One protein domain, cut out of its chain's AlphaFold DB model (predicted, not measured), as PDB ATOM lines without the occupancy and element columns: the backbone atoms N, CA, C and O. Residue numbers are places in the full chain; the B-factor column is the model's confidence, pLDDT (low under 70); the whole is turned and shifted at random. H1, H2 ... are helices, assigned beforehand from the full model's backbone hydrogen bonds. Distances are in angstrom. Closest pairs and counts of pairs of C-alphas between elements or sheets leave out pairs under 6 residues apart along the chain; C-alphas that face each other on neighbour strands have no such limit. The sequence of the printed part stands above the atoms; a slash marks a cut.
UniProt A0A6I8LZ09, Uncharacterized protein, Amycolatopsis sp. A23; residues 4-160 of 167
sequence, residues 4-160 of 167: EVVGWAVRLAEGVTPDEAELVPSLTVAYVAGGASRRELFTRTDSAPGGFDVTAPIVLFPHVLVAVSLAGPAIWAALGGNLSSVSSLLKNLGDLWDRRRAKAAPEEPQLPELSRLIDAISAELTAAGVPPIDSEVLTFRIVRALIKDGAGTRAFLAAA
ATOM      1  N   GLU A   4      24.002  24.766 -45.267       87.50
ATOM      2  CA  GLU A   4      24.710  24.851 -43.994       87.50
ATOM      3  C   GLU A   4      23.993  24.113 -42.849       87.50
ATOM      4  O   GLU A   4      24.643  23.360 -42.123       87.50
ATOM      5  N   VAL A   5      22.668  24.269 -42.700       90.25
ATOM      6  CA  VAL A   5      21.896  23.600 -41.633       90.25
ATOM      7  C   VAL A   5      21.798  22.097 -41.887       90.25
ATOM      8  O   VAL A   5      21.927  21.304 -40.957       90.25
ATOM      9  N   VAL A   6      21.624  21.688 -43.145       91.38
ATOM     10  CA  VAL A   6      21.597  20.263 -43.511       91.38
ATOM     11  C   VAL A   6      22.967  19.628 -43.298       91.38
ATOM     12  O   VAL A   6      23.064  18.576 -42.675       91.38
ATOM     13  N   GLY A   7      24.037  20.287 -43.745       90.25
ATOM     14  CA  GLY A   7      25.400  19.806 -43.537       90.25
ATOM     15  C   GLY A   7      25.772  19.715 -42.056       90.25
ATOM     16  O   GLY A   7      26.430  18.759 -41.651       90.25
ATOM     17  N   TRP A   8      25.335  20.674 -41.234       93.44
ATOM     18  CA  TRP A   8      25.470  20.602 -39.775       93.44
ATOM     19  C   TRP A   8      24.730  19.394 -39.197       93.44
ATOM     20  O   TRP A   8      25.310  18.640 -38.419       93.44
ATOM     21  N   ALA A   9      23.478  19.183 -39.606       91.62
ATOM     22  CA  ALA A   9      22.664  18.092 -39.094       91.62
ATOM     23  C   ALA A   9      23.267  16.723 -39.431       91.62
ATOM     24  O   ALA A   9      23.322  15.858 -38.561       91.62
ATOM     25  N   VAL A  10      23.792  16.546 -40.649       92.44
ATOM     26  CA  VAL A  10      24.491  15.314 -41.051       92.44
ATOM     27  C   VAL A  10      25.714  15.068 -40.165       92.44
ATOM     28  O   VAL A  10      25.832  13.991 -39.590       92.44
ATOM     29  N   ARG A  11      26.570  16.078 -39.951       91.50
ATOM     30  CA  ARG A  11      27.738  15.949 -39.055       91.50
ATOM     31  C   ARG A  11      27.349  15.639 -37.607       91.50
ATOM     32  O   ARG A  11      28.066  14.918 -36.915       91.50
ATOM     33  N   LEU A  12      26.236  16.200 -37.129       90.31
ATOM     34  CA  LEU A  12      25.693  15.888 -35.808       90.31
ATOM     35  C   LEU A  12      25.243  14.422 -35.741       90.31
ATOM     36  O   LEU A  12      25.594  13.721 -34.794       90.31
ATOM     37  N   ALA A  13      24.518  13.951 -36.756       89.56
ATOM     38  CA  ALA A  13      24.027  12.583 -36.829       89.56
ATOM     39  C   ALA A  13      25.154  11.553 -36.925       89.56
ATOM     40  O   ALA A  13      25.134  10.574 -36.190       89.56
ATOM     41  N   GLU A  14      26.189  11.795 -37.729       88.62
ATOM     42  CA  GLU A  14      27.361  10.912 -37.833       88.62
ATOM     43  C   GLU A  14      28.010  10.625 -36.465       88.62
ATOM     44  O   GLU A  14      28.546   9.542 -36.235       88.62
ATOM     45  N   GLY A  15      27.950  11.584 -35.532       81.81
ATOM     46  CA  GLY A  15      28.496  11.437 -34.182       81.81
ATOM     47  C   GLY A  15      27.535  10.853 -33.139       81.81
ATOM     48  O   GLY A  15      27.990  10.463 -32.058       81.81
ATOM     49  N   VAL A  16      26.229  10.823 -33.418       82.94
ATOM     50  CA  VAL A  16      25.182  10.538 -32.418       82.94
ATOM     51  C   VAL A  16      24.272   9.386 -32.851       82.94
ATOM     52  O   VAL A  16      24.030   8.487 -32.052       82.94
ATOM     53  N   THR A  17      23.820   9.389 -34.102       83.81
ATOM     54  CA  THR A  17      22.895   8.428 -34.725       83.81
ATOM     55  C   THR A  17      23.384   8.074 -36.140       83.81
ATOM     56  O   THR A  17      22.751   8.460 -37.128       83.81
ATOM     57  N   PRO A  18      24.536   7.388 -36.281       83.19
ATOM     58  CA  PRO A  18      25.134   7.125 -37.592       83.19
ATOM     59  C   PRO A  18      24.217   6.298 -38.503       83.19
ATOM     60  O   PRO A  18      24.191   6.526 -39.708       83.19
ATOM     61  N   ASP A  19      23.407   5.413 -37.922       82.94
ATOM     62  CA  ASP A  19      22.454   4.569 -38.653       82.94
ATOM     63  C   ASP A  19      21.301   5.373 -39.286       82.94
ATOM     64  O   ASP A  19      20.616   4.890 -40.183       82.94
ATOM     65  N   GLU A  20      21.099   6.624 -38.859       83.88
ATOM     66  CA  GLU A  20      20.062   7.527 -39.377       83.88
ATOM     67  C   GLU A  20      20.617   8.574 -40.358       83.88
ATOM     68  O   GLU A  20      19.851   9.385 -40.884       83.88
ATOM     69  N   ALA A  21      21.929   8.571 -40.631       83.38
ATOM     70  CA  ALA A  21      22.611   9.616 -41.401       83.38
ATOM     71  C   ALA A  21      21.992   9.869 -42.789       83.38
ATOM     72  O   ALA A  21      21.915  11.015 -43.232       83.38
ATOM     73  N   GLU A  22      21.491   8.825 -43.456       85.56
ATOM     74  CA  GLU A  22      20.842   8.939 -44.770       85.56
ATOM     75  C   GLU A  22      19.473   9.640 -44.709       85.56
ATOM     76  O   GLU A  22      19.063  10.304 -45.663       85.56
ATOM     77  N   LEU A  23      18.767   9.531 -43.581       86.50
ATOM     78  CA  LEU A  23      17.445  10.131 -43.380       86.50
ATOM     79  C   LEU A  23      17.544  11.590 -42.926       86.50
ATOM     80  O   LEU A  23      16.648  12.393 -43.208       86.50
ATOM     81  N   VAL A  24      18.643  11.946 -42.261       90.19
ATOM     82  CA  VAL A  24      18.874  13.240 -41.604       90.19
ATOM     83  C   VAL A  24      18.558  14.456 -42.468       90.19
ATOM     84  O   VAL A  24      17.828  15.314 -41.971       90.19
ATOM     85  N   PRO A  25      18.981  14.555 -43.745       92.19
ATOM     86  CA  PRO A  25      18.624  15.709 -44.564       92.19
ATOM     87  C   PRO A  25      17.112  15.940 -44.623       92.19
ATOM     88  O   PRO A  25      16.645  17.053 -44.393       92.19
ATOM     89  N   SER A  26      16.334  14.880 -44.854       88.38
ATOM     90  CA  SER A  26      14.872  14.969 -44.939       88.38
ATOM     91  C   SER A  26      14.219  15.300 -43.592       88.38
ATOM     92  O   SER A  26      13.320  16.143 -43.535       88.38
ATOM     93  N   LEU A  27      14.722  14.716 -42.498       90.69
ATOM     94  CA  LEU A  27      14.238  14.967 -41.139       90.69
ATOM     95  C   LEU A  27      14.498  16.420 -40.722       90.69
ATOM     96  O   LEU A  27      13.609  17.082 -40.188       90.69
ATOM     97  N   THR A  28      15.682  16.954 -41.027       90.25
ATOM     98  CA  THR A  28      16.043  18.348 -40.750       90.25
ATOM     99  C   THR A  28      15.190  19.327 -41.548       90.25
ATOM    100  O   THR A  28      14.704  20.299 -40.970       90.25
ATOM    101  N   VAL A  29      14.949  19.064 -42.841       90.94
ATOM    102  CA  VAL A  29      14.044  19.886 -43.670       90.94
ATOM    103  C   VAL A  29      12.663  19.967 -43.026       90.94
ATOM    104  O   VAL A  29      12.144  21.061 -42.813       90.94
ATOM    105  N   ALA A  30      12.080  18.815 -42.699       89.19
ATOM    106  CA  ALA A  30      10.745  18.734 -42.119       89.19
ATOM    107  C   ALA A  30      10.674  19.400 -40.736       89.19
ATOM    108  O   ALA A  30       9.708  20.100 -40.430       89.19
ATOM    109  N   TYR A  31      11.719  19.241 -39.922       90.00
ATOM    110  CA  TYR A  31      11.796  19.844 -38.599       90.00
ATOM    111  C   TYR A  31      11.884  21.373 -38.672       90.00
ATOM    112  O   TYR A  31      11.177  22.067 -37.938       90.00
ATOM    113  N   VAL A  32      12.720  21.917 -39.559       90.06
ATOM    114  CA  VAL A  32      12.875  23.368 -39.752       90.06
ATOM    115  C   VAL A  32      11.630  23.981 -40.393       90.06
ATOM    116  O   VAL A  32      11.246  25.087 -40.024       90.06
ATOM    117  N   ALA A  33      10.951  23.263 -41.292       89.00
ATOM    118  CA  ALA A  33       9.687  23.714 -41.875       89.00
ATOM    119  C   ALA A  33       8.581  23.929 -40.819       89.00
ATOM    120  O   ALA A  33       7.691  24.754 -41.022       89.00
ATOM    121  N   GLY A  34       8.645  23.226 -39.682       86.69
ATOM    122  CA  GLY A  34       7.692  23.377 -38.583       86.69
ATOM    123  C   GLY A  34       6.298  22.824 -38.910       86.69
ATOM    124  O   GLY A  34       6.122  21.974 -39.786       86.69
ATOM    125  N   GLY A  35       5.282  23.288 -38.177       86.00
ATOM    126  CA  GLY A  35       3.872  23.044 -38.500       86.00
ATOM    127  C   GLY A  35       3.471  21.563 -38.581       86.00
ATOM    128  O   GLY A  35       3.632  20.801 -37.630       86.00
ATOM    129  N   ALA A  36       2.852  21.161 -39.694       83.06
ATOM    130  CA  ALA A  36       2.466  19.767 -39.935       83.06
ATOM    131  C   ALA A  36       3.682  18.871 -40.220       83.06
ATOM    132  O   ALA A  36       3.793  17.814 -39.608       83.06
ATOM    133  N   SER A  37       4.633  19.340 -41.033       83.56
ATOM    134  CA  SER A  37       5.839  18.586 -41.398       83.56
ATOM    135  C   SER A  37       6.675  18.182 -40.185       83.56
ATOM    136  O   SER A  37       7.106  17.038 -40.101       83.56
ATOM    137  N   ARG A  38       6.849  19.077 -39.200       84.44
ATOM    138  CA  ARG A  38       7.535  18.733 -37.944       84.44
ATOM    139  C   ARG A  38       6.758  17.694 -37.134       84.44
ATOM    140  O   ARG A  38       7.367  16.786 -36.587       84.44
ATOM    141  N   ARG A  39       5.427  17.808 -37.049       82.19
ATOM    142  CA  ARG A  39       4.590  16.868 -36.275       82.19
ATOM    143  C   ARG A  39       4.620  15.456 -36.855       82.19
ATOM    144  O   ARG A  39       4.685  14.494 -36.095       82.19
ATOM    145  N   GLU A  40       4.629  15.333 -38.180       83.75
ATOM    146  CA  GLU A  40       4.674  14.042 -38.880       83.75
ATOM    147  C   GLU A  40       5.918  13.213 -38.531       83.75
ATOM    148  O   GLU A  40       5.824  11.985 -38.481       83.75
ATOM    149  N   LEU A  41       7.039  13.863 -38.186       82.62
ATOM    150  CA  LEU A  41       8.268  13.192 -37.737       82.62
ATOM    151  C   LEU A  41       8.054  12.329 -36.494       82.62
ATOM    152  O   LEU A  41       8.703  11.300 -36.352       82.62
ATOM    153  N   PHE A  42       7.126  12.735 -35.629       79.00
ATOM    154  CA  PHE A  42       6.820  12.058 -34.367       79.00
ATOM    155  C   PHE A  42       5.557  11.196 -34.454       79.00
ATOM    156  O   PHE A  42       5.260  10.445 -33.537       79.00
ATOM    157  N   THR A  43       4.794  11.301 -35.548       67.75
ATOM    158  CA  THR A  43       3.532  10.555 -35.712       67.75
ATOM    159  C   THR A  43       3.773   9.156 -36.288       67.75
ATOM    160  O   THR A  43       3.023   8.224 -36.007       67.75
ATOM    161  N   ARG A  44       4.839   8.982 -37.087       54.31
ATOM    162  CA  ARG A  44       5.216   7.679 -37.665       54.31
ATOM    163  C   ARG A  44       5.669   6.650 -36.629       54.31
ATOM    164  O   ARG A  44       5.669   5.467 -36.945       54.31
ATOM    165  N   THR A  45       6.001   7.087 -35.418       51.66
ATOM    166  CA  THR A  45       6.384   6.216 -34.305       51.66
ATOM    167  C   THR A  45       5.190   5.468 -33.702       51.66
ATOM    168  O   THR A  45       5.396   4.421 -33.103       51.66
ATOM    169  N   ASP A  46       3.951   5.943 -33.905       44.38
ATOM    170  CA  ASP A  46       2.782   5.422 -33.177       44.38
ATOM    171  C   ASP A  46       1.748   4.657 -34.014       44.38
ATOM    172  O   ASP A  46       0.898   3.982 -33.432       44.38
ATOM    173  N   SER A  47       1.727   4.724 -35.351       41.81
ATOM    174  CA  SER A  47       0.650   4.061 -36.112       41.81
ATOM    175  C   SER A  47       0.930   3.876 -37.603       41.81
ATOM    176  O   SER A  47       0.730   4.786 -38.407       41.81
ATOM    177  N   ALA A  48       1.233   2.639 -38.000       40.22
ATOM    178  CA  ALA A  48       0.757   2.101 -39.271       40.22
ATOM    179  C   ALA A  48      -0.402   1.130 -38.967       40.22
ATOM    180  O   ALA A  48      -0.172   0.103 -38.320       40.22
ATOM    181  N   PRO A  49      -1.648   1.399 -39.403       41.22
ATOM    182  CA  PRO A  49      -2.729   0.430 -39.272       41.22
ATOM    183  C   PRO A  49      -2.396  -0.794 -40.137       41.22
ATOM    184  O   PRO A  49      -2.444  -0.721 -41.362       41.22
ATOM    185  N   GLY A  50      -2.010  -1.901 -39.496       44.38
ATOM    186  CA  GLY A  50      -1.696  -3.177 -40.153       44.38
ATOM    187  C   GLY A  50      -0.253  -3.675 -40.011       44.38
ATOM    188  O   GLY A  50       0.022  -4.798 -40.424       44.38
ATOM    189  N   GLY A  51       0.653  -2.901 -39.407       39.28
ATOM    190  CA  GLY A  51       2.025  -3.330 -39.121       39.28
ATOM    191  C   GLY A  51       2.263  -3.451 -37.621       39.28
ATOM    192  O   GLY A  51       2.625  -2.472 -36.982       39.28
ATOM    193  N   PHE A  52       2.066  -4.638 -37.046       41.44
ATOM    194  CA  PHE A  52       2.618  -4.946 -35.725       41.44
ATOM    195  C   PHE A  52       4.115  -5.195 -35.884       41.44
ATOM    196  O   PHE A  52       4.548  -6.343 -35.935       41.44
ATOM    197  N   ASP A  53       4.896  -4.125 -35.985       41.94
ATOM    198  CA  ASP A  53       6.329  -4.227 -35.775       41.94
ATOM    199  C   ASP A  53       6.689  -3.535 -34.462       41.94
ATOM    200  O   ASP A  53       7.009  -2.353 -34.401       41.94
ATOM    201  N   VAL A  54       6.606  -4.312 -33.381       41.94
ATOM    202  CA  VAL A  54       7.048  -3.929 -32.028       41.94
ATOM    203  C   VAL A  54       8.581  -3.748 -31.982       41.94
ATOM    204  O   VAL A  54       9.142  -3.479 -30.924       41.94
ATOM    205  N   THR A  55       9.270  -3.907 -33.120       45.16
ATOM    206  CA  THR A  55      10.722  -3.767 -33.269       45.16
ATOM    207  C   THR A  55      11.147  -2.666 -34.238       45.16
ATOM    208  O   THR A  55      12.346  -2.520 -34.476       45.16
ATOM    209  N   ALA A  56      10.214  -1.858 -34.762       48.50
ATOM    210  CA  ALA A  56      10.578  -0.723 -35.604       48.50
ATOM    211  C   ALA A  56      11.501   0.229 -34.811       48.50
ATOM    212  O   ALA A  56      11.097   0.720 -33.752       48.50
ATOM    213  N   PRO A  57      12.743   0.472 -35.270       54.59
ATOM    214  CA  PRO A  57      13.677   1.314 -34.543       54.59
ATOM    215  C   PRO A  57      13.104   2.728 -34.446       54.59
ATOM    216  O   PRO A  57      12.729   3.333 -35.454       54.59
ATOM    217  N   ILE A  58      13.013   3.240 -33.218       63.84
ATOM    218  CA  ILE A  58      12.655   4.632 -32.953       63.84
ATOM    219  C   ILE A  58      13.675   5.503 -33.688       63.84
ATOM    220  O   ILE A  58      14.872   5.392 -33.430       63.84
ATOM    221  N   VAL A  59      13.203   6.358 -34.597       76.75
ATOM    222  CA  VAL A  59      14.053   7.360 -35.248       76.75
ATOM    223  C   VAL A  59      14.399   8.403 -34.188       76.75
ATOM    224  O   VAL A  59      13.536   9.161 -33.741       76.75
ATOM    225  N   LEU A  60      15.649   8.413 -33.741       82.06
ATOM    226  CA  LEU A  60      16.103   9.194 -32.600       82.06
ATOM    227  C   LEU A  60      16.452  10.633 -32.990       82.06
ATOM    228  O   LEU A  60      16.306  11.555 -32.184       82.06
ATOM    229  N   PHE A  61      16.889  10.863 -34.227       87.12
ATOM    230  CA  PHE A  61      17.385  12.163 -34.660       87.12
ATOM    231  C   PHE A  61      16.364  13.316 -34.535       87.12
ATOM    232  O   PHE A  61      16.759  14.399 -34.101       87.12
ATOM    233  N   PRO A  62      15.051  13.142 -34.801       88.25
ATOM    234  CA  PRO A  62      14.047  14.169 -34.520       88.25
ATOM    235  C   PRO A  62      14.017  14.604 -33.049       88.25
ATOM    236  O   PRO A  62      13.901  15.798 -32.774       88.25
ATOM    237  N   HIS A  63      14.196  13.674 -32.105       85.56
ATOM    238  CA  HIS A  63      14.295  13.990 -30.676       85.56
ATOM    239  C   HIS A  63      15.598  14.717 -30.338       85.56
ATOM    240  O   HIS A  63      15.600  15.625 -29.510       85.56
ATOM    241  N   VAL A  64      16.697  14.405 -31.034       87.00
ATOM    242  CA  VAL A  64      17.938  15.191 -30.937       87.00
ATOM    243  C   VAL A  64      17.690  16.638 -31.373       87.00
ATOM    244  O   VAL A  64      18.097  17.559 -30.669       87.00
ATOM    245  N   LEU A  65      16.976  16.871 -32.479       89.06
ATOM    246  CA  LEU A  65      16.648  18.226 -32.943       89.06
ATOM    247  C   LEU A  65      15.765  18.991 -31.940       89.06
ATOM    248  O   LEU A  65      16.030  20.165 -31.675       89.06
ATOM    249  N   VAL A  66      14.770  18.329 -31.335       86.31
ATOM    250  CA  VAL A  66      13.947  18.901 -30.249       86.31
ATOM    251  C   VAL A  66      14.809  19.276 -29.052       86.31
ATOM    252  O   VAL A  66      14.736  20.404 -28.564       86.31
ATOM    253  N   ALA A  67      15.668  18.360 -28.610       82.19
ATOM    254  CA  ALA A  67      16.553  18.567 -27.476       82.19
ATOM    255  C   ALA A  67      17.475  19.781 -27.685       82.19
ATOM    256  O   ALA A  67      17.623  20.615 -26.788       82.19
ATOM    257  N   VAL A  68      18.041  19.921 -28.888       85.00
ATOM    258  CA  VAL A  68      18.874  21.070 -29.276       85.00
ATOM    259  C   VAL A  68      18.064  22.366 -29.254       85.00
ATOM    260  O   VAL A  68      18.515  23.351 -28.671       85.00
ATOM    261  N   SER A  69      16.865  22.378 -29.840       86.62
ATOM    262  CA  SER A  69      16.012  23.572 -29.880       86.62
ATOM    263  C   SER A  69      15.548  24.005 -28.485       86.62
ATOM    264  O   SER A  69      15.613  25.191 -28.157       86.62
ATOM    265  N   LEU A  70      15.147  23.060 -27.626       79.69
ATOM    266  CA  LEU A  70      14.762  23.325 -26.234       79.69
ATOM    267  C   LEU A  70      15.922  23.882 -25.411       79.69
ATOM    268  O   LEU A  70      15.729  24.757 -24.564       79.69
ATOM    269  N   ALA A  71      17.129  23.387 -25.664       75.62
ATOM    270  CA  ALA A  71      18.323  23.862 -24.994       75.62
ATOM    271  C   ALA A  71      18.930  25.117 -25.646       75.62
ATOM    272  O   ALA A  71      19.928  25.640 -25.148       75.62
ATOM    273  N   GLY A  72      18.304  25.646 -26.702       79.62
ATOM    274  CA  GLY A  72      18.743  26.814 -27.461       79.62
ATOM    275  C   GLY A  72      19.204  27.992 -26.597       79.62
ATOM    276  O   GLY A  72      20.330  28.440 -26.786       79.62
ATOM    277  N   PRO A  73      18.428  28.475 -25.605       77.62
ATOM    278  CA  PRO A  73      18.863  29.576 -24.738       77.62
ATOM    279  C   PRO A  73      20.147  29.277 -23.949       77.62
ATOM    280  O   PRO A  73      21.009  30.145 -23.819       77.62
ATOM    281  N   ALA A  74      20.302  28.044 -23.458       73.75
ATOM    282  CA  ALA A  74      21.506  27.612 -22.751       73.75
ATOM    283  C   ALA A  74      22.700  27.479 -23.708       73.75
ATOM    284  O   ALA A  74      23.808  27.882 -23.363       73.75
ATOM    285  N   ILE A  75      22.469  26.990 -24.931       75.75
ATOM    286  CA  ILE A  75      23.476  26.922 -25.998       75.75
ATOM    287  C   ILE A  75      23.916  28.330 -26.408       75.75
ATOM    288  O   ILE A  75      25.110  28.584 -26.519       75.75
ATOM    289  N   TRP A  76      22.984  29.264 -26.588       78.81
ATOM    290  CA  TRP A  76      23.289  30.660 -26.901       78.81
ATOM    291  C   TRP A  76      24.099  31.326 -25.794       78.81
ATOM    292  O   TRP A  76      25.073  32.011 -26.093       78.81
ATOM    293  N   ALA A  77      23.752  31.088 -24.529       75.75
ATOM    294  CA  ALA A  77      24.522  31.590 -23.395       75.75
ATOM    295  C   ALA A  77      25.930  30.966 -23.335       75.75
ATOM    296  O   ALA A  77      26.915  31.684 -23.166       75.75
ATOM    297  N   ALA A  78      26.048  29.654 -23.561       70.50
ATOM    298  CA  ALA A  78      27.326  28.944 -23.563       70.50
ATOM    299  C   ALA A  78      28.232  29.344 -24.742       70.50
ATOM    300  O   ALA A  78      29.439  29.484 -24.570       70.50
ATOM    301  N   LEU A  79      27.660  29.548 -25.933       69.44
ATOM    302  CA  LEU A  79      28.385  29.914 -27.153       69.44
ATOM    303  C   LEU A  79      28.595  31.427 -27.311       69.44
ATOM    304  O   LEU A  79      29.420  31.826 -28.133       69.44
ATOM    305  N   GLY A  80      27.804  32.259 -26.634       65.19
ATOM    306  CA  GLY A  80      27.829  33.723 -26.737       65.19
ATOM    307  C   GLY A  80      28.477  34.426 -25.544       65.19
ATOM    308  O   GLY A  80      28.836  35.596 -25.655       65.19
ATOM    309  N   GLY A  81      28.638  33.741 -24.410       61.03
ATOM    310  CA  GLY A  81      29.337  34.281 -23.248       61.03
ATOM    311  C   GLY A  81      30.838  34.455 -23.492       61.03
ATOM    312  O   GLY A  81      31.431  33.798 -24.346       61.03
ATOM    313  N   ASN A  82      31.487  35.271 -22.655       51.50
ATOM    314  CA  ASN A  82      32.952  35.410 -22.558       51.50
ATOM    315  C   ASN A  82      33.638  34.132 -22.007       51.50
ATOM    316  O   ASN A  82      34.718  34.176 -21.420       51.50
ATOM    317  N   LEU A  83      32.967  32.986 -22.142       53.41
ATOM    318  CA  LEU A  83      33.435  31.664 -21.781       53.41
ATOM    319  C   LEU A  83      34.513  31.275 -22.790       53.41
ATOM    320  O   LEU A  83      34.239  30.785 -23.881       53.41
ATOM    321  N   SER A  84      35.748  31.598 -22.404       59.41
ATOM    322  CA  SER A  84      37.030  31.070 -22.866       59.41
ATOM    323  C   SER A  84      36.872  29.933 -23.876       59.41
ATOM    324  O   SER A  84      36.460  28.879 -23.451       59.41
ATOM    325  N   SER A  85      37.196  30.106 -25.159       72.38
ATOM    326  CA  SER A  85      37.446  29.057 -26.180       72.38
ATOM    327  C   SER A  85      36.607  27.745 -26.181       72.38
ATOM    328  O   SER A  85      36.413  27.067 -25.178       72.38
ATOM    329  N   VAL A  86      36.273  27.234 -27.373       74.81
ATOM    330  CA  VAL A  86      35.723  25.870 -27.575       74.81
ATOM    331  C   VAL A  86      36.444  24.808 -26.721       74.81
ATOM    332  O   VAL A  86      35.803  23.937 -26.136       74.81
ATOM    333  N   SER A  87      37.767  24.917 -26.562       77.12
ATOM    334  CA  SER A  87      38.570  24.008 -25.734       77.12
ATOM    335  C   SER A  87      38.197  24.013 -24.246       77.12
ATOM    336  O   SER A  87      38.226  22.955 -23.622       77.12
ATOM    337  N   SER A  88      37.845  25.163 -23.659       78.38
ATOM    338  CA  SER A  88      37.457  25.210 -22.243       78.38
ATOM    339  C   SER A  88      36.059  24.633 -22.036       78.38
ATOM    340  O   SER A  88      35.854  23.872 -21.096       78.38
ATOM    341  N   LEU A  89      35.125  24.900 -22.956       77.19
ATOM    342  CA  LEU A  89      33.786  24.311 -22.921       77.19
ATOM    343  C   LEU A  89      33.857  22.784 -23.022       77.19
ATOM    344  O   LEU A  89      33.189  22.086 -22.266       77.19
ATOM    345  N   LEU A  90      34.723  22.260 -23.896       82.25
ATOM    346  CA  LEU A  90      34.968  20.822 -24.008       82.25
ATOM    347  C   LEU A  90      35.628  20.231 -22.756       82.25
ATOM    348  O   LEU A  90      35.279  19.117 -22.367       82.25
ATOM    349  N   LYS A  91      36.554  20.960 -22.122       84.00
ATOM    350  CA  LYS A  91      37.172  20.534 -20.861       84.00
ATOM    351  C   LYS A  91      36.138  20.469 -19.736       84.00
ATOM    352  O   LYS A  91      36.010  19.429 -19.106       84.00
ATOM    353  N   ASN A  92      35.354  21.529 -19.552       82.44
ATOM    354  CA  ASN A  92      34.318  21.590 -18.522       82.44
ATOM    355  C   ASN A  92      33.231  20.530 -18.742       82.44
ATOM    356  O   ASN A  92      32.734  19.943 -17.786       82.44
ATOM    357  N   LEU A  93      32.886  20.248 -20.003       83.75
ATOM    358  CA  LEU A  93      32.000  19.141 -20.347       83.75
ATOM    359  C   LEU A  93      32.592  17.797 -19.887       83.75
ATOM    360  O   LEU A  93      31.880  17.009 -19.268       83.75
ATOM    361  N   GLY A  94      33.882  17.552 -20.146       84.31
ATOM    362  CA  GLY A  94      34.600  16.366 -19.664       84.31
ATOM    363  C   GLY A  94      34.625  16.259 -18.136       84.31
ATOM    364  O   GLY A  94      34.272  15.216 -17.593       84.31
ATOM    365  N   ASP A  95      34.933  17.355 -17.440       84.38
ATOM    366  CA  ASP A  95      34.958  17.390 -15.974       84.38
ATOM    367  C   ASP A  95      33.568  17.085 -15.377       84.38
ATOM    368  O   ASP A  95      33.453  16.361 -14.387       84.38
ATOM    369  N   LEU A  96      32.488  17.588 -15.992       82.12
ATOM    370  CA  LEU A  96      31.112  17.264 -15.592       82.12
ATOM    371  C   LEU A  96      30.768  15.788 -15.822       82.12
ATOM    372  O   LEU A  96      30.100  15.178 -14.984       82.12
ATOM    373  N   TRP A  97      31.226  15.213 -16.933       83.25
ATOM    374  CA  TRP A  97      31.027  13.801 -17.250       83.25
ATOM    375  C   TRP A  97      31.700  12.881 -16.236       83.25
ATOM    376  O   TRP A  97      31.059  11.984 -15.686       83.25
ATOM    377  N   ASP A  98      32.969  13.146 -15.935       83.69
ATOM    378  CA  ASP A  98      33.731  12.353 -14.976       83.69
ATOM    379  C   ASP A  98      33.112  12.439 -13.574       83.69
ATOM    380  O   ASP A  98      32.988  11.423 -12.888       83.69
ATOM    381  N   ARG A  99      32.615  13.620 -13.174       80.94
ATOM    382  CA  ARG A  99      31.894  13.817 -11.903       80.94
ATOM    383  C   ARG A  99      30.588  13.025 -11.831       80.94
ATOM    384  O   ARG A  99      30.352  12.355 -10.822       80.94
ATOM    385  N   ARG A 100      29.748  13.084 -12.875       79.00
ATOM    386  CA  ARG A 100      28.483  12.323 -12.930       79.00
ATOM    387  C   ARG A 100      28.744  10.823 -12.856       79.00
ATOM    388  O   ARG A 100      28.137  10.135 -12.037       79.00
ATOM    389  N   ARG A 101      29.734  10.341 -13.611       78.75
ATOM    390  CA  ARG A 101      30.160   8.938 -13.588       78.75
ATOM    391  C   ARG A 101      30.694   8.505 -12.221       78.75
ATOM    392  O   ARG A 101      30.426   7.387 -11.786       78.75
ATOM    393  N   ALA A 102      31.420   9.385 -11.536       81.94
ATOM    394  CA  ALA A 102      31.944   9.137 -10.196       81.94
ATOM    395  C   ALA A 102      30.881   9.230  -9.084       81.94
ATOM    396  O   ALA A 102      31.210   8.963  -7.929       81.94
ATOM    397  N   LYS A 103      29.627   9.603  -9.398       75.38
ATOM    398  CA  LYS A 103      28.565   9.907  -8.415       75.38
ATOM    399  C   LYS A 103      29.043  10.879  -7.328       75.38
ATOM    400  O   LYS A 103      28.666  10.754  -6.162       75.38
ATOM    401  N   ALA A 104      29.913  11.816  -7.705       71.56
ATOM    402  CA  ALA A 104      30.450  12.804  -6.785       71.56
ATOM    403  C   ALA A 104      29.321  13.705  -6.256       71.56
ATOM    404  O   ALA A 104      28.330  13.943  -6.953       71.56
ATOM    405  N   ALA A 105      29.461  14.192  -5.020       59.78
ATOM    406  CA  ALA A 105      28.485  15.093  -4.414       59.78
ATOM    407  C   ALA A 105      28.259  16.339  -5.297       59.78
ATOM    408  O   ALA A 105      29.203  16.795  -5.953       59.78
ATOM    409  N   PRO A 106      27.034  16.895  -5.324       57.69
ATOM    410  CA  PRO A 106      26.735  18.082  -6.110       57.69
ATOM    411  C   PRO A 106      27.467  19.292  -5.516       57.69
ATOM    412  O   PRO A 106      26.981  19.938  -4.593       57.69
ATOM    413  N   GLU A 107      28.656  19.592  -6.032       58.78
ATOM    414  CA  GLU A 107      29.203  20.946  -5.962       58.78
ATOM    415  C   GLU A 107      28.397  21.859  -6.889       58.78
ATOM    416  O   GLU A 107      27.868  21.415  -7.912       58.78
ATOM    417  N   GLU A 108      28.324  23.142  -6.539       58.97
ATOM    418  CA  GLU A 108      27.698  24.159  -7.377       58.97
ATOM    419  C   GLU A 108      28.288  24.090  -8.801       58.97
ATOM    420  O   GLU A 108      29.516  24.119  -8.964       58.97
ATOM    421  N   PRO A 109      27.457  23.918  -9.847       61.12
ATOM    422  CA  PRO A 109      27.963  23.705 -11.192       61.12
ATOM    423  C   PRO A 109      28.724  24.947 -11.647       61.12
ATOM    424  O   PRO A 109      28.152  26.024 -11.778       61.12
ATOM    425  N   GLN A 110      30.012  24.770 -11.948       63.03
ATOM    426  CA  GLN A 110      30.891  25.843 -12.430       63.03
ATOM    427  C   GLN A 110      30.384  26.470 -13.743       63.03
ATOM    428  O   GLN A 110      30.745  27.599 -14.060       63.03
ATOM    429  N   LEU A 111      29.532  25.744 -14.483       71.88
ATOM    430  CA  LEU A 111      28.800  26.209 -15.661       71.88
ATOM    431  C   LEU A 111      27.325  25.777 -15.575       71.88
ATOM    432  O   LEU A 111      26.968  24.692 -16.060       71.88
ATOM    433  N   PRO A 112      26.446  26.586 -14.963       75.94
ATOM    434  CA  PRO A 112      25.039  26.232 -14.805       75.94
ATOM    435  C   PRO A 112      24.311  26.093 -16.152       75.94
ATOM    436  O   PRO A 112      23.398  25.280 -16.274       75.94
ATOM    437  N   GLU A 113      24.727  26.823 -17.186       76.50
ATOM    438  CA  GLU A 113      24.178  26.735 -18.544       76.50
ATOM    439  C   GLU A 113      24.481  25.378 -19.182       76.50
ATOM    440  O   GLU A 113      23.601  24.765 -19.784       76.50
ATOM    441  N   LEU A 114      25.707  24.878 -19.001       76.81
ATOM    442  CA  LEU A 114      26.122  23.582 -19.528       76.81
ATOM    443  C   LEU A 114      25.404  22.435 -18.806       76.81
ATOM    444  O   LEU A 114      24.959  21.496 -19.460       76.81
ATOM    445  N   SER A 115      25.215  22.537 -17.486       80.56
ATOM    446  CA  SER A 115      24.404  21.560 -16.745       80.56
ATOM    447  C   SER A 115      22.958  21.549 -17.241       80.56
ATOM    448  O   SER A 115      22.434  20.485 -17.549       80.56
ATOM    449  N   ARG A 116      22.330  22.724 -17.400       78.38
ATOM    450  CA  ARG A 116      20.954  22.834 -17.919       78.38
ATOM    451  C   ARG A 116      20.811  22.251 -19.322       78.38
ATOM    452  O   ARG A 116      19.797  21.622 -19.607       78.38
ATOM    453  N   LEU A 117      21.806  22.457 -20.185       81.50
ATOM    454  CA  LEU A 117      21.859  21.869 -21.524       81.50
ATOM    455  C   LEU A 117      21.882  20.334 -21.456       81.50
ATOM    456  O   LEU A 117      21.079  19.682 -22.121       81.50
ATOM    457  N   ILE A 118      22.758  19.766 -20.624       83.69
ATOM    458  CA  ILE A 118      22.851  18.314 -20.417       83.69
ATOM    459  C   ILE A 118      21.522  17.765 -19.872       83.69
ATOM    460  O   ILE A 118      21.017  16.768 -20.382       83.69
ATOM    461  N   ASP A 119      20.925  18.425 -18.879       83.12
ATOM    462  CA  ASP A 119      19.671  17.979 -18.264       83.12
ATOM    463  C   ASP A 119      18.491  18.043 -19.243       83.12
ATOM    464  O   ASP A 119      17.672  17.127 -19.281       83.12
ATOM    465  N   ALA A 120      18.420  19.089 -20.073       81.38
ATOM    466  CA  ALA A 120      17.381  19.225 -21.089       81.38
ATOM    467  C   ALA A 120      17.466  18.119 -22.150       81.38
ATOM    468  O   ALA A 120      16.443  17.525 -22.488       81.38
ATOM    469  N   ILE A 121      18.674  17.821 -22.640       83.06
ATOM    470  CA  ILE A 121      18.878  16.763 -23.634       83.06
ATOM    471  C   ILE A 121      18.599  15.387 -23.031       83.06
ATOM    472  O   ILE A 121      17.883  14.592 -23.633       83.06
ATOM    473  N   SER A 122      19.102  15.111 -21.827       84.69
ATOM    474  CA  SER A 122      18.881  13.821 -21.171       84.69
ATOM    475  C   SER A 122      17.399  13.569 -20.874       84.69
ATOM    476  O   SER A 122      16.916  12.449 -21.063       84.69
ATOM    477  N   ALA A 123      16.655  14.603 -20.467       83.50
ATOM    478  CA  ALA A 123      15.214  14.506 -20.252       83.50
ATOM    479  C   ALA A 123      14.457  14.172 -21.548       83.50
ATOM    480  O   ALA A 123      13.575  13.318 -21.523       83.50
ATOM    481  N   GLU A 124      14.831  14.790 -22.673       83.06
ATOM    482  CA  GLU A 124      14.206  14.529 -23.975       83.06
ATOM    483  C   GLU A 124      14.501  13.110 -24.477       83.06
ATOM    484  O   GLU A 124      13.588  12.391 -24.866       83.06
ATOM    485  N   LEU A 125      15.756  12.659 -24.391       81.56
ATOM    486  CA  LEU A 125      16.123  11.291 -24.776       81.56
ATOM    487  C   LEU A 125      15.397  10.249 -23.913       81.56
ATOM    488  O   LEU A 125      14.932   9.232 -24.420       81.56
ATOM    489  N   THR A 126      15.251  10.521 -22.616       82.75
ATOM    490  CA  THR A 126      14.495   9.643 -21.711       82.75
ATOM    491  C   THR A 126      13.010   9.615 -22.080       82.75
ATOM    492  O   THR A 126      12.406   8.544 -22.091       82.75
ATOM    493  N   ALA A 127      12.421  10.766 -22.422       79.88
ATOM    494  CA  ALA A 127      11.037  10.849 -22.890       79.88
ATOM    495  C   ALA A 127      10.826  10.118 -24.229       79.88
ATOM    496  O   ALA A 127       9.768   9.533 -24.440       79.88
ATOM    497  N   ALA A 128      11.851  10.084 -25.083       73.38
ATOM    498  CA  ALA A 128      11.881   9.314 -26.326       73.38
ATOM    499  C   ALA A 128      12.066   7.794 -26.119       73.38
ATOM    500  O   ALA A 128      12.148   7.047 -27.090       73.38
ATOM    501  N   GLY A 129      12.152   7.319 -24.870       74.94
ATOM    502  CA  GLY A 129      12.298   5.898 -24.547       74.94
ATOM    503  C   GLY A 129      13.734   5.371 -24.610       74.94
ATOM    504  O   GLY A 129      13.937   4.160 -24.525       74.94
ATOM    505  N   VAL A 130      14.740   6.247 -24.725       75.38
ATOM    506  CA  VAL A 130      16.151   5.838 -24.688       75.38
ATOM    507  C   VAL A 130      16.507   5.350 -23.276       75.38
ATOM    508  O   VAL A 130      16.268   6.076 -22.304       75.38
ATOM    509  N   PRO A 131      17.117   4.157 -23.124       73.75
ATOM    510  CA  PRO A 131      17.546   3.658 -21.823       73.75
ATOM    511  C   PRO A 131      18.484   4.644 -21.101       73.75
ATOM    512  O   PRO A 131      19.328   5.266 -21.747       73.75
ATOM    513  N   PRO A 132      18.424   4.770 -19.759       69.38
ATOM    514  CA  PRO A 132      19.178   5.791 -19.023       69.38
ATOM    515  C   PRO A 132      20.695   5.775 -19.259       69.38
ATOM    516  O   PRO A 132      21.318   6.830 -19.352       69.38
ATOM    517  N   ILE A 133      21.288   4.582 -19.382       67.19
ATOM    518  CA  ILE A 133      22.733   4.433 -19.605       67.19
ATOM    519  C   ILE A 133      23.158   4.927 -20.994       67.19
ATOM    520  O   ILE A 133      24.221   5.531 -21.140       67.19
ATOM    521  N   ASP A 134      22.293   4.741 -21.990       74.50
ATOM    522  CA  ASP A 134      22.520   5.188 -23.361       74.50
ATOM    523  C   ASP A 134      22.196   6.678 -23.506       74.50
ATOM    524  O   ASP A 134      22.926   7.407 -24.176       74.50
ATOM    525  N   SER A 135      21.167   7.156 -22.796       77.06
ATOM    526  CA  SER A 135      20.755   8.563 -22.735       77.06
ATOM    527  C   SER A 135      21.885   9.462 -22.236       77.06
ATOM    528  O   SER A 135      22.140  10.510 -22.828       77.06
ATOM    529  N   GLU A 136      22.628   9.048 -21.206       81.12
ATOM    530  CA  GLU A 136      23.745   9.839 -20.681       81.12
ATOM    531  C   GLU A 136      24.886   9.944 -21.714       81.12
ATOM    532  O   GLU A 136      25.326  11.046 -22.058       81.12
ATOM    533  N   VAL A 137      25.308   8.817 -22.300       83.50
ATOM    534  CA  VAL A 137      26.363   8.779 -23.332       83.50
ATOM    535  C   VAL A 137      25.969   9.579 -24.574       83.50
ATOM    536  O   VAL A 137      26.781  10.353 -25.093       83.50
ATOM    537  N   LEU A 138      24.734   9.421 -25.048       83.38
ATOM    538  CA  LEU A 138      24.197  10.163 -26.186       83.38
ATOM    539  C   LEU A 138      24.120  11.656 -25.887       83.38
ATOM    540  O   LEU A 138      24.575  12.454 -26.703       83.38
ATOM    541  N   THR A 139      23.659  12.038 -24.695       87.44
ATOM    542  CA  THR A 139      23.636  13.438 -24.252       87.44
ATOM    543  C   THR A 139      25.019  14.066 -24.363       87.44
ATOM    544  O   THR A 139      25.175  15.129 -24.962       87.44
ATOM    545  N   PHE A 140      26.053  13.396 -23.853       86.19
ATOM    546  CA  PHE A 140      27.416  13.917 -23.925       86.19
ATOM    547  C   PHE A 140      27.927  14.041 -25.364       86.19
ATOM    548  O   PHE A 140      28.568  15.037 -25.709       86.19
ATOM    549  N   ARG A 141      27.634  13.056 -26.224       87.81
ATOM    550  CA  ARG A 141      27.996  13.102 -27.651       87.81
ATOM    551  C   ARG A 141      27.323  14.271 -28.364       87.81
ATOM    552  O   ARG A 141      28.015  14.998 -29.075       87.81
ATOM    553  N   ILE A 142      26.031  14.485 -28.110       89.12
ATOM    554  CA  ILE A 142      25.260  15.610 -28.648       89.12
ATOM    555  C   ILE A 142      25.900  16.920 -28.196       89.12
ATOM    556  O   ILE A 142      26.357  17.690 -29.033       89.12
ATOM    557  N   VAL A 143      26.038  17.152 -26.886       87.69
ATOM    558  CA  VAL A 143      26.595  18.409 -26.354       87.69
ATOM    559  C   VAL A 143      27.999  18.681 -26.897       87.69
ATOM    560  O   VAL A 143      28.310  19.804 -27.300       87.69
ATOM    561  N   ARG A 144      28.842  17.650 -26.990       88.19
ATOM    562  CA  ARG A 144      30.179  17.759 -27.578       88.19
ATOM    563  C   ARG A 144      30.133  18.160 -29.054       88.19
ATOM    564  O   ARG A 144      30.947  18.987 -29.467       88.19
ATOM    565  N   ALA A 145      29.241  17.568 -29.844       87.94
ATOM    566  CA  ALA A 145      29.083  17.887 -31.261       87.94
ATOM    567  C   ALA A 145      28.590  19.330 -31.462       87.94
ATOM    568  O   ALA A 145      29.163  20.054 -32.275       87.94
ATOM    569  N   LEU A 146      27.629  19.780 -30.647       87.94
ATOM    570  CA  LEU A 146      27.118  21.156 -30.672       87.94
ATOM    571  C   LEU A 146      28.210  22.190 -30.364       87.94
ATOM    572  O   LEU A 146      28.315  23.208 -31.041       87.94
ATOM    573  N   ILE A 147      29.052  21.923 -29.360       85.06
ATOM    574  CA  ILE A 147      30.159  22.817 -28.984       85.06
ATOM    575  C   ILE A 147      31.235  22.862 -30.078       85.06
ATOM    576  O   ILE A 147      31.793  23.926 -30.349       85.06
ATOM    577  N   LYS A 148      31.540  21.720 -30.712       86.19
ATOM    578  CA  LYS A 148      32.530  21.644 -31.797       86.19
ATOM    579  C   LYS A 148      32.091  22.408 -33.044       86.19
ATOM    580  O   LYS A 148      32.924  23.077 -33.649       86.19
ATOM    581  N   ASP A 149      30.815  22.319 -33.411       87.25
ATOM    582  CA  ASP A 149      30.235  23.043 -34.544       87.25
ATOM    583  C   ASP A 149      29.282  24.145 -34.058       87.25
ATOM    584  O   ASP A 149      28.070  24.134 -34.293       87.25
ATOM    585  N   GLY A 150      29.843  25.113 -33.328       84.25
ATOM    586  CA  GLY A 150      29.071  26.222 -32.774       84.25
ATOM    587  C   GLY A 150      28.440  27.115 -33.849       84.25
ATOM    588  O   GLY A 150      27.371  27.673 -33.621       84.25
ATOM    589  N   ALA A 151      29.060  27.243 -35.027       85.38
ATOM    590  CA  ALA A 151      28.507  28.022 -36.136       85.38
ATOM    591  C   ALA A 151      27.256  27.349 -36.721       85.38
ATOM    592  O   ALA A 151      26.198  27.977 -36.747       85.38
ATOM    593  N   GLY A 152      27.342  26.060 -37.070       87.44
ATOM    594  CA  GLY A 152      26.196  25.301 -37.571       87.44
ATOM    595  C   GLY A 152      25.072  25.191 -36.541       87.44
ATOM    596  O   GLY A 152      23.901  25.340 -36.882       87.44
ATOM    597  N   THR A 153      25.422  25.055 -35.258       88.44
ATOM    598  CA  THR A 153      24.434  25.028 -34.170       88.44
ATOM    599  C   THR A 153      23.666  26.346 -34.075       88.44
ATOM    600  O   THR A 153      22.442  26.344 -33.956       88.44
ATOM    601  N   ARG A 154      24.351  27.492 -34.178       87.44
ATOM    602  CA  ARG A 154      23.693  28.809 -34.212       87.44
ATOM    603  C   ARG A 154      22.834  28.986 -35.463       87.44
ATOM    604  O   ARG A 154      21.731  29.513 -35.353       87.44
ATOM    605  N   ALA A 155      23.313  28.537 -36.624       89.31
ATOM    606  CA  ALA A 155      22.559  28.588 -37.875       89.31
ATOM    607  C   ALA A 155      21.262  27.767 -37.784       89.31
ATOM    608  O   ALA A 155      20.200  28.249 -38.173       89.31
ATOM    609  N   PHE A 156      21.324  26.571 -37.192       90.44
ATOM    610  CA  PHE A 156      20.142  25.764 -36.904       90.44
ATOM    611  C   PHE A 156      19.181  26.474 -35.947       90.44
ATOM    612  O   PHE A 156      18.006  26.611 -36.273       90.44
ATOM    613  N   LEU A 157      19.666  26.977 -34.807       88.75
ATOM    614  CA  LEU A 157      18.821  27.665 -33.822       88.75
ATOM    615  C   LEU A 157      18.179  28.948 -34.372       88.75
ATOM    616  O   LEU A 157      17.116  29.340 -33.904       88.75
ATOM    617  N   ALA A 158      18.812  29.604 -35.348       88.31
ATOM    618  CA  ALA A 158      18.243  30.755 -36.045       88.31
ATOM    619  C   ALA A 158      17.194  30.359 -37.101       88.31
ATOM    620  O   ALA A 158      16.288  31.139 -37.386       88.31
ATOM    621  N   ALA A 159      17.324  29.171 -37.698       88.25
ATOM    622  CA  ALA A 159      16.425  28.674 -38.736       88.25
ATOM    623  C   ALA A 159      15.216  27.907 -38.175       88.25
ATOM    624  O   ALA A 159      14.145  27.927 -38.781       88.25
ATOM    625  N   ALA A 160      15.381  27.204 -37.055       85.12
ATOM    626  CA  ALA A 160      14.346  26.369 -36.467       85.12
ATOM    627  C   ALA A 160      13.280  27.225 -35.755       85.12
ATOM    628  O   ALA A 160      13.627  28.079 -34.937       85.12
TER     629      ALA A 160
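This is residues 4 to 160 of the 167 residues of an uncharacterized protein of Amycolatopsis sp. A23 (UniProt A0A6I8LZ09). The domain is a compact body of helices packed mostly crosswise: H7 and H8 cross near the middle, H6 lies side by side with H8 at one end, and the hairpin of H2 and H3 makes the other end. H4 packs between H7 and H2, H1 packs on H8 and H2, and residues 47 to 55 stick out in a loop beyond the H3 end. There are 157 residues printed, with nine named helices, H1 to H9 in order, and no named strand: the class is all helix. The whole is compact, with a radius of gyration of the C-alphas of 16.1 A; its spans are 52 by 34 by 23 A, only just elongated.

H1, residues 4 to 16, touches H2, residues 24 to 33, at a steep tilt of 53 degrees, opposite ways; the closest C-alphas, of Val 6 and Pro 25, are 5.5 A apart. H2 and H3, residues 35 to 43, form a helical hairpin at a steep tilt of 45 degrees, closest at the C-alphas of Tyr 31 and Arg 38, 4.5 A. H4, residues 61 to 70, touches H2, closest at the C-alphas of Leu 27 and Pro 62, 6.7 A. H4 and H5, residues 72 to 80, meet only through their link. H7, residues 112 to 127, touches H4 with residues 120 to 125 alone, closest at the C-alphas of Ala 67 and Ile 121, 4.8 A. H8, residues 132 to 148, touches H7 at a steep tilt of 48 degrees, closest at the C-alphas of Ser 122 and Thr 139, 5.7 A. H6, residues 86 to 101, touches H8 at a shallow tilt of 11 degrees, opposite ways, closest at the C-alphas of Val 86 and Ile 147, 6.5 A. H9, residues 150 to 159, touches H1 at residues 4 to 8 alone, closest at the C-alphas of Trp 8 and Gly 152, 5.2 A. H3 and H8 are apart, for instance. In H2, H4, H5, H6, H7 and H9 every O i to N i+4 pair is within hydrogen-bond range; in H1 8 of 9 are, in H8 12 of 13, and in H3 2 of 5, beside 4 of 6 O i to N i+3 pairs.

H1 begins at C-alpha 4, (24.710, 24.851, -43.994), and is 18.4 A long. H6 is 22.7 A long and H7 22.3 A. H8, the longest by residues, runs 24.3 A from C-alpha 132 at (19.178, 5.791, -19.023). H9 ends at C-alpha 159, (16.425, 28.674, -38.736).

The C-alphas of Gly 50 and Asn 82, the two farthest apart, are 54.8 A apart. The printed part has no cut, and the link of H3 to H4 is long, with 17 residues. The pLDDT is under 70 in residues 43 to 58, 79 to 84, 105 to 110 and 132 to 133.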